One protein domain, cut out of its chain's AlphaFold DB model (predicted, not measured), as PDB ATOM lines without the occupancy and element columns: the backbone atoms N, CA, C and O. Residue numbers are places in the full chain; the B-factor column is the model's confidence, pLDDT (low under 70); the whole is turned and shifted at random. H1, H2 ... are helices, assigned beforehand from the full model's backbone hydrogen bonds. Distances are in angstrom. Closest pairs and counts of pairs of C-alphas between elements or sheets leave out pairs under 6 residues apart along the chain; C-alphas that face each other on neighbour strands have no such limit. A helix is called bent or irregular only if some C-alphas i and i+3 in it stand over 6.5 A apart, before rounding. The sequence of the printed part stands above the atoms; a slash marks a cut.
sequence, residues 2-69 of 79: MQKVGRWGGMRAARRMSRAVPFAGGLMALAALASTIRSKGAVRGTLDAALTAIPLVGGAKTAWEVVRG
ATOM      1  N   MET A   2     169.492 186.856 158.253       58.59
ATOM      2  CA  MET A   2     168.227 186.329 157.690       58.59
ATOM      3  C   MET A   2     166.937 186.915 158.311       58.59
ATOM      4  O   MET A   2     166.021 187.305 157.592       58.59
ATOM      5  N   GLN A   3     166.893 187.090 159.638       66.19
ATOM      6  CA  GLN A   3     165.721 187.648 160.336       66.19
ATOM      7  C   GLN A   3     165.395 189.105 159.951       66.19
ATOM      8  O   GLN A   3     164.233 189.511 159.966       66.19
ATOM      9  N   LYS A   4     166.404 189.906 159.570       63.72
ATOM     10  CA  LYS A   4     166.195 191.305 159.155       63.72
ATOM     11  C   LYS A   4     165.541 191.385 157.775       63.72
ATOM     12  O   LYS A   4     164.665 192.219 157.583       63.72
ATOM     13  N   VAL A   5     165.911 190.494 156.851       71.06
ATOM     14  CA  VAL A   5     165.350 190.438 155.488       71.06
ATOM     15  C   VAL A   5     163.897 189.962 155.515       71.06
ATOM     16  O   VAL A   5     163.046 190.589 154.888       71.06
ATOM     17  N   GLY A   6     163.587 188.939 156.321       75.38
ATOM     18  CA  GLY A   6     162.211 188.479 156.542       75.38
ATOM     19  C   GLY A   6     161.307 189.570 157.129       75.38
ATOM     20  O   GLY A   6     160.224 189.823 156.604       75.38
ATOM     21  N   ARG A   7     161.781 190.311 158.146       72.75
ATOM     22  CA  ARG A   7     161.059 191.478 158.692       72.75
ATOM     23  C   ARG A   7     160.861 192.588 157.665       72.75
ATOM     24  O   ARG A   7     159.798 193.201 157.633       72.75
ATOM     25  N   TRP A   8     161.862 192.856 156.828       77.44
ATOM     26  CA  TRP A   8     161.789 193.921 155.825       77.44
ATOM     27  C   TRP A   8     160.819 193.575 154.687       77.44
ATOM     28  O   TRP A   8     160.008 194.415 154.288       77.44
ATOM     29  N   GLY A   9     160.847 192.321 154.224       79.19
ATOM     30  CA  GLY A   9     159.873 191.769 153.283       79.19
ATOM     31  C   GLY A   9     158.454 191.785 153.856       79.19
ATOM     32  O   GLY A   9     157.543 192.319 153.219       79.19
ATOM     33  N   GLY A  10     158.289 191.325 155.100       79.62
ATOM     34  CA  GLY A  10     157.021 191.356 155.832       79.62
ATOM     35  C   GLY A  10     156.463 192.771 156.005       79.62
ATOM     36  O   GLY A  10     155.311 193.018 155.675       79.62
ATOM     37  N   MET A  11     157.284 193.750 156.404       77.62
ATOM     38  CA  MET A  11     156.871 195.159 156.511       77.62
ATOM     39  C   MET A  11     156.520 195.793 155.161       77.62
ATOM     40  O   MET A  11     155.724 196.732 155.104       77.62
ATOM     41  N   ARG A  12     157.126 195.347 154.057       78.81
ATOM     42  CA  ARG A  12     156.780 195.831 152.712       78.81
ATOM     43  C   ARG A  12     155.448 195.248 152.241       78.81
ATOM     44  O   ARG A  12     154.640 195.992 151.687       78.81
ATOM     45  N   ALA A  13     155.207 193.963 152.497       78.94
ATOM     46  CA  ALA A  13     153.935 193.304 152.219       78.94
ATOM     47  C   ALA A  13     152.806 193.870 153.093       78.94
ATOM     48  O   ALA A  13     151.779 194.281 152.563       78.94
ATOM     49  N   ALA A  14     153.041 194.022 154.400       76.00
ATOM     50  CA  ALA A  14     152.097 194.622 155.337       76.00
ATOM     51  C   ALA A  14     151.711 196.044 154.916       76.00
ATOM     52  O   ALA A  14     150.531 196.340 154.806       76.00
ATOM     53  N   ARG A  15     152.676 196.901 154.547       75.12
ATOM     54  CA  ARG A  15     152.376 198.257 154.045       75.12
ATOM     55  C   ARG A  15     151.524 198.269 152.776       75.12
ATOM     56  O   ARG A  15     150.736 199.192 152.589       75.12
ATOM     57  N   ARG A  16     151.680 197.281 151.890       76.44
ATOM     58  CA  ARG A  16     150.817 197.134 150.707       76.44
ATOM     59  C   ARG A  16     149.421 196.654 151.098       76.44
ATOM     60  O   ARG A  16     148.446 197.226 150.630       76.44
ATOM     61  N   MET A  17     149.336 195.681 152.003       69.50
ATOM     62  CA  MET A  17     148.077 195.151 152.523       69.50
ATOM     63  C   MET A  17     147.267 196.235 153.241       69.50
ATOM     64  O   MET A  17     146.101 196.434 152.928       69.50
ATOM     65  N   SER A  18     147.897 197.017 154.123       69.31
ATOM     66  CA  SER A  18     147.259 198.120 154.851       69.31
ATOM     67  C   SER A  18     146.675 199.184 153.922       69.31
ATOM     68  O   SER A  18     145.662 199.788 154.252       69.31
ATOM     69  N   ARG A  19     147.265 199.393 152.737       71.38
ATOM     70  CA  ARG A  19     146.713 200.294 151.710       71.38
ATOM     71  C   ARG A  19     145.518 199.698 150.964       71.38
ATOM     72  O   ARG A  19     144.732 200.457 150.414       71.38
ATOM     73  N   ALA A  20     145.377 198.374 150.948       72.19
ATOM     74  CA  ALA A  20     144.256 197.670 150.328       72.19
ATOM     75  C   ALA A  20     143.056 197.491 151.278       72.19
ATOM     76  O   ALA A  20     141.930 197.353 150.805       72.19
ATOM     77  N   VAL A  21     143.267 197.544 152.601       73.19
ATOM     78  CA  VAL A  21     142.204 197.413 153.621       73.19
ATOM     79  C   VAL A  21     141.026 198.383 153.401       73.19
ATOM     80  O   VAL A  21     139.888 197.913 153.429       73.19
ATOM     81  N   PRO A  22     141.229 199.685 153.101       71.81
ATOM     82  CA  PRO A  22     140.118 200.600 152.827       71.81
ATOM     83  C   PRO A  22     139.288 200.195 151.602       71.81
ATOM     84  O   PRO A  22     138.065 200.311 151.613       71.81
ATOM     85  N   PHE A  23     139.938 199.668 150.559       75.50
ATOM     86  CA  PHE A  23     139.257 199.199 149.352       75.50
ATOM     87  C   PHE A  23     138.470 197.913 149.606       75.50
ATOM     88  O   PHE A  23     137.343 197.791 149.141       75.50
ATOM     89  N   ALA A  24     139.025 196.981 150.386       72.56
ATOM     90  CA  ALA A  24     138.318 195.768 150.789       72.56
ATOM     91  C   ALA A  24     137.064 196.092 151.623       72.56
ATOM     92  O   ALA A  24     135.996 195.537 151.369       72.56
ATOM     93  N   GLY A  25     137.171 197.039 152.563       71.19
ATOM     94  CA  GLY A  25     136.027 197.537 153.332       71.19
ATOM     95  C   GLY A  25     134.969 198.209 152.451       71.19
ATOM     96  O   GLY A  25     133.783 197.908 152.577       71.19
ATOM     97  N   GLY A  26     135.391 199.057 151.506       74.44
ATOM     98  CA  GLY A  26     134.491 199.704 150.546       74.44
ATOM     99  C   GLY A  26     133.757 198.709 149.641       74.44
ATOM    100  O   GLY A  26     132.549 198.825 149.451       74.44
ATOM    101  N   LEU A  27     134.454 197.687 149.140       74.38
ATOM    102  CA  LEU A  27     133.849 196.625 148.330       74.38
ATOM    103  C   LEU A  27     132.814 195.814 149.117       74.38
ATOM    104  O   LEU A  27     131.736 195.541 148.593       74.38
ATOM    105  N   MET A  28     133.098 195.476 150.379       72.75
ATOM    106  CA  MET A  28     132.138 194.781 151.243       72.75
ATOM    107  C   MET A  28     130.897 195.633 151.530       72.75
ATOM    108  O   MET A  28     129.780 195.119 151.482       72.75
ATOM    109  N   ALA A  29     131.066 196.937 151.765       73.75
ATOM    110  CA  ALA A  29     129.944 197.853 151.965       73.75
ATOM    111  C   ALA A  29     129.057 197.958 150.713       73.75
ATOM    112  O   ALA A  29     127.831 197.889 150.811       73.75
ATOM    113  N   LEU A  30     129.665 198.059 149.526       72.38
ATOM    114  CA  LEU A  30     128.936 198.070 148.255       72.38
ATOM    115  C   LEU A  30     128.203 196.748 148.003       72.38
ATOM    116  O   LEU A  30     127.050 196.763 147.577       72.38
ATOM    117  N   ALA A  31     128.832 195.610 148.304       74.06
ATOM    118  CA  ALA A  31     128.200 194.299 148.183       74.06
ATOM    119  C   ALA A  31     127.001 194.148 149.136       74.06
ATOM    120  O   ALA A  31     125.948 193.650 148.733       74.06
ATOM    121  N   ALA A  32     127.128 194.627 150.377       74.75
ATOM    122  CA  ALA A  32     126.041 194.631 151.351       74.75
ATOM    123  C   ALA A  32     124.867 195.507 150.888       74.75
ATOM    124  O   ALA A  32     123.720 195.063 150.932       74.75
ATOM    125  N   LEU A  33     125.153 196.705 150.366       69.50
ATOM    126  CA  LEU A  33     124.144 197.604 149.802       69.50
ATOM    127  C   LEU A  33     123.444 196.992 148.576       69.50
ATOM    128  O   LEU A  33     122.224 197.062 148.444       69.50
ATOM    129  N   ALA A  34     124.195 196.351 147.681       70.94
ATOM    130  CA  ALA A  34     123.623 195.672 146.521       70.94
ATOM    131  C   ALA A  34     122.712 194.500 146.939       70.94
ATOM    132  O   ALA A  34     121.643 194.301 146.359       70.94
ATOM    133  N   SER A  35     123.101 193.755 147.977       72.38
ATOM    134  CA  SER A  35     122.308 192.663 148.553       72.38
ATOM    135  C   SER A  35     120.994 193.154 149.180       72.38
ATOM    136  O   SER A  35     119.931 192.566 148.943       72.38
ATOM    137  N   THR A  36     121.016 194.264 149.928       67.94
ATOM    138  CA  THR A  36     119.799 194.850 150.519       67.94
ATOM    139  C   THR A  36     118.863 195.427 149.459       67.94
ATOM    140  O   THR A  36     117.651 195.219 149.542       67.94
ATOM    141  N   ILE A  37     119.396 196.067 148.413       68.75
ATOM    142  CA  ILE A  37     118.602 196.545 147.269       68.75
ATOM    143  C   ILE A  37     117.937 195.374 146.530       68.75
ATOM    144  O   ILE A  37     116.741 195.440 146.235       68.75
ATOM    145  N   ARG A  38     118.674 194.281 146.272       73.00
ATOM    146  CA  ARG A  38     118.150 193.092 145.578       73.00
ATOM    147  C   ARG A  38     117.044 192.385 146.364       73.00
ATOM    148  O   ARG A  38     116.121 191.856 145.756       73.00
ATOM    149  N   SER A  39     117.140 192.357 147.691       67.69
ATOM    150  CA  SER A  39     116.205 191.621 148.554       67.69
ATOM    151  C   SER A  39     114.969 192.425 148.968       67.69
ATOM    152  O   SER A  39     113.909 191.835 149.165       67.69
ATOM    153  N   LYS A  40     115.074 193.756 149.096       59.66
ATOM    154  CA  LYS A  40     113.982 194.616 149.597       59.66
ATOM    155  C   LYS A  40     113.355 195.533 148.533       59.66
ATOM    156  O   LYS A  40     112.317 196.133 148.808       59.66
ATOM    157  N   GLY A  41     113.944 195.636 147.337       62.44
ATOM    158  CA  GLY A  41     113.569 196.612 146.305       62.44
ATOM    159  C   GLY A  41     114.224 197.982 146.534       62.44
ATOM    160  O   GLY A  41     114.547 198.342 147.664       62.44
ATOM    161  N   ALA A  42     114.436 198.766 145.470       59.06
ATOM    162  CA  ALA A  42     115.310 199.949 145.493       59.06
ATOM    163  C   ALA A  42     114.921 201.020 146.530       59.06
ATOM    164  O   ALA A  42     115.793 201.592 147.177       59.06
ATOM    165  N   VAL A  43     113.626 201.266 146.746       61.44
ATOM    166  CA  VAL A  43     113.153 202.306 147.680       61.44
ATOM    167  C   VAL A  43     113.242 201.841 149.137       61.44
ATOM    168  O   VAL A  43     113.751 202.549 150.000       61.44
ATOM    169  N   ARG A  44     112.804 200.613 149.431       65.94
ATOM    170  CA  ARG A  44     112.829 200.075 150.799       65.94
ATOM    171  C   ARG A  44     114.242 199.669 151.225       65.94
ATOM    172  O   ARG A  44     114.593 199.828 152.387       65.94
ATOM    173  N   GLY A  45     115.060 199.197 150.284       64.12
ATOM    174  CA  GLY A  45     116.469 198.871 150.494       64.12
ATOM    175  C   GLY A  45     117.343 200.102 150.734       64.12
ATOM    176  O   GLY A  45     118.218 200.048 151.590       64.12
ATOM    177  N   THR A  46     117.086 201.225 150.053       63.34
ATOM    178  CA  THR A  46     117.821 202.480 150.303       63.34
ATOM    179  C   THR A  46     117.456 203.106 151.643       63.34
ATOM    180  O   THR A  46     118.357 203.536 152.354       63.34
ATOM    181  N   LEU A  47     116.179 203.104 152.038       70.44
ATOM    182  CA  LEU A  47     115.756 203.600 153.353       70.44
ATOM    183  C   LEU A  47     116.318 202.754 154.504       70.44
ATOM    184  O   LEU A  47     116.824 203.298 155.479       70.44
ATOM    185  N   ASP A  48     116.281 201.430 154.377       68.25
ATOM    186  CA  ASP A  48     116.835 200.496 155.363       68.25
ATOM    187  C   ASP A  48     118.368 200.594 155.455       68.25
ATOM    188  O   ASP A  48     118.936 200.604 156.550       68.25
ATOM    189  N   ALA A  49     119.039 200.769 154.311       64.69
ATOM    190  CA  ALA A  49     120.464 201.070 154.266       64.69
ATOM    191  C   ALA A  49     120.781 202.436 154.886       64.69
ATOM    192  O   ALA A  49     121.766 202.542 155.605       64.69
ATOM    193  N   ALA A  50     119.954 203.462 154.669       66.94
ATOM    194  CA  ALA A  50     120.130 204.783 155.270       66.94
ATOM    195  C   ALA A  50     119.946 204.745 156.794       66.94
ATOM    196  O   ALA A  50     120.756 205.312 157.521       66.94
ATOM    197  N   LEU A  51     118.940 204.017 157.285       68.94
ATOM    198  CA  LEU A  51     118.712 203.780 158.714       68.94
ATOM    199  C   LEU A  51     119.882 203.025 159.356       68.94
ATOM    200  O   LEU A  51     120.372 203.419 160.411       68.94
ATOM    201  N   THR A  52     120.388 201.990 158.684       66.75
ATOM    202  CA  THR A  52     121.583 201.245 159.117       66.75
ATOM    203  C   THR A  52     122.856 202.088 158.992       66.75
ATOM    204  O   THR A  52     123.813 201.895 159.741       66.75
ATOM    205  N   ALA A  53     122.876 203.062 158.078       66.19
ATOM    206  CA  ALA A  53     124.004 203.955 157.884       66.19
ATOM    207  C   ALA A  53     124.163 204.968 159.021       66.19
ATOM    208  O   ALA A  53     125.278 205.428 159.227       66.19
ATOM    209  N   ILE A  54     123.121 205.279 159.799       68.94
ATOM    210  CA  ILE A  54     123.200 206.248 160.908       68.94
ATOM    211  C   ILE A  54     124.355 205.919 161.884       68.94
ATOM    212  O   ILE A  54     125.215 206.779 162.085       68.94
ATOM    213  N   PRO A  55     124.477 204.695 162.439       65.62
ATOM    214  CA  PRO A  55     125.646 204.313 163.238       65.62
ATOM    215  C   PRO A  55     126.926 204.106 162.404       65.62
ATOM    216  O   PRO A  55     128.030 204.303 162.915       65.62
ATOM    217  N   LEU A  56     126.815 203.764 161.114       66.06
ATOM    218  CA  LEU A  56     127.980 203.640 160.228       66.06
ATOM    219  C   LEU A  56     128.617 204.991 159.890       66.06
ATOM    220  O   LEU A  56     129.815 205.022 159.645       66.06
ATOM    221  N   VAL A  57     127.875 206.102 159.907       68.75
ATOM    222  CA  VAL A  57     128.422 207.450 159.672       68.75
ATOM    223  C   VAL A  57     129.446 207.804 160.753       68.75
ATOM    224  O   VAL A  57     130.519 208.313 160.431       68.75
ATOM    225  N   GLY A  58     129.176 207.461 162.017       66.69
ATOM    226  CA  GLY A  58     130.144 207.617 163.110       66.69
ATOM    227  C   GLY A  58     131.385 206.730 162.936       66.69
ATOM    228  O   GLY A  58     132.516 207.196 163.093       66.69
ATOM    229  N   GLY A  59     131.194 205.471 162.527       69.19
ATOM    230  CA  GLY A  59     132.298 204.552 162.221       69.19
ATOM    231  C   GLY A  59     133.137 204.990 161.013       69.19
ATOM    232  O   GLY A  59     134.364 204.925 161.047       69.19
ATOM    233  N   ALA A  60     132.491 205.502 159.967       68.75
ATOM    234  CA  ALA A  60     133.132 206.017 158.764       68.75
ATOM    235  C   ALA A  60     133.920 207.299 159.046       68.75
ATOM    236  O   ALA A  60     135.038 207.431 158.553       68.75
ATOM    237  N   LYS A  61     133.388 208.205 159.882       63.50
ATOM    238  CA  LYS A  61     134.126 209.372 160.386       63.50
ATOM    239  C   LYS A  61     135.404 208.923 161.096       63.50
ATOM    240  O   LYS A  61     136.485 209.349 160.709       63.50
ATOM    241  N   THR A  62     135.281 208.004 162.051       67.81
ATOM    242  CA  THR A  62     136.421 207.481 162.822       67.81
ATOM    243  C   THR A  62     137.479 206.866 161.901       67.81
ATOM    244  O   THR A  62     138.660 207.194 161.981       67.81
ATOM    245  N   ALA A  63     137.063 206.009 160.965       65.25
ATOM    246  CA  ALA A  63     137.968 205.396 159.998       65.25
ATOM    247  C   ALA A  63     138.647 206.443 159.099       65.25
ATOM    248  O   ALA A  63     139.830 206.322 158.781       65.25
ATOM    249  N   TRP A  64     137.918 207.484 158.706       70.06
ATOM    250  CA  TRP A  64     138.445 208.564 157.887       70.06
ATOM    251  C   TRP A  64     139.452 209.438 158.640       70.06
ATOM    252  O   TRP A  64     140.497 209.766 158.081       70.06
ATOM    253  N   GLU A  65     139.191 209.776 159.902       72.69
ATOM    254  CA  GLU A  65     140.121 210.514 160.768       72.69
ATOM    255  C   GLU A  65     141.419 209.724 160.979       72.69
ATOM    256  O   GLU A  65     142.509 210.270 160.802       72.69
ATOM    257  N   VAL A  66     141.315 208.410 161.204       72.12
ATOM    258  CA  VAL A  66     142.466 207.498 161.309       72.12
ATOM    259  C   VAL A  66     143.272 207.433 160.008       72.12
ATOM    260  O   VAL A  66     144.501 207.494 160.037       72.12
ATOM    261  N   VAL A  67     142.612 207.330 158.848       68.12
ATOM    262  CA  VAL A  67     143.296 207.259 157.542       68.12
ATOM    263  C   VAL A  67     143.950 208.591 157.172       68.12
ATOM    264  O   VAL A  67     145.034 208.603 156.585       68.12
ATOM    265  N   ARG A  68     143.304 209.717 157.489       72.25
ATOM    266  CA  ARG A  68     143.780 211.061 157.133       72.25
ATOM    267  C   ARG A  68     144.735 211.650 158.171       72.25
ATOM    268  O   ARG A  68     145.389 212.646 157.868       72.25
ATOM    269  N   GLY A  69     144.808 211.048 159.358       66.38
ATOM    270  CA  GLY A  69     145.616 211.506 160.488       66.38
ATOM    271  C   GLY A  69     145.213 212.888 161.003       66.38
ATOM    272  O   GLY A  69     146.053 213.596 161.552       66.38
TER     273      GLY A  69
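This is residues 2 to 69 of the 79 residues of an uncharacterized protein of Acidobacteria bacterium (UniProt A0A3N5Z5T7). A long helix, H1, bent into two arms at 40 degrees, makes the length of a hook, and a shorter bent helix, H2, turns at its far end and folds back with a gap between H2b and H1b. The printed part has 68 residues, with H1 then H2, no named strand, and is all helix. It is extended, radius of gyration of the C-alphas 17.6 A, spanning 58 by 25 by 12 A.

H1, residues 2 to 40, was assigned as one helix by its hydrogen bonds but is bent: C-alphas 19 and 22 are 6.7 A apart. Its arms are H1a, residues 2 to 19, 26.3 A from C-alpha 2 at (168.227, 186.329, 157.690), and H1b, residues 22 to 40, 27.0 A. H2, residues 42 to 68, likewise one helix by its hydrogen bonds, is bent, C-alphas 52 and 55 being 6.6 A apart; its arms are H2a, residues 42 to 52, 15.1 A, and H2b, residues 55 to 68, 20.3 A, which ends with C-alpha 68 at (143.780, 211.061, 157.133).

H1a and H1b stand at a steep tilt of 40 degrees. H1b touches H2a with residues 33 to 39 alone, closest C-alphas Ile 37 and Gly 45, 4.5 A, opposite ways at a steep tilt of 50 degrees. H2a and H2b stand at a steep tilt of 69.6 degrees, only just short of about perpendicular. H1b and H2b are apart. In H1a, H1b, H2a and H2b every O i to N i+4 pair is within hydrogen-bond range.

The C-alphas farthest apart, of Met 2 and Val 43, are 58.2 A apart. The printed part has no cut, and the link from H1 to H2 is tight. Mean pLDDT of the printed part is 70.0; 34 residues are under 70, among them 39 to 46 and 48 to 63.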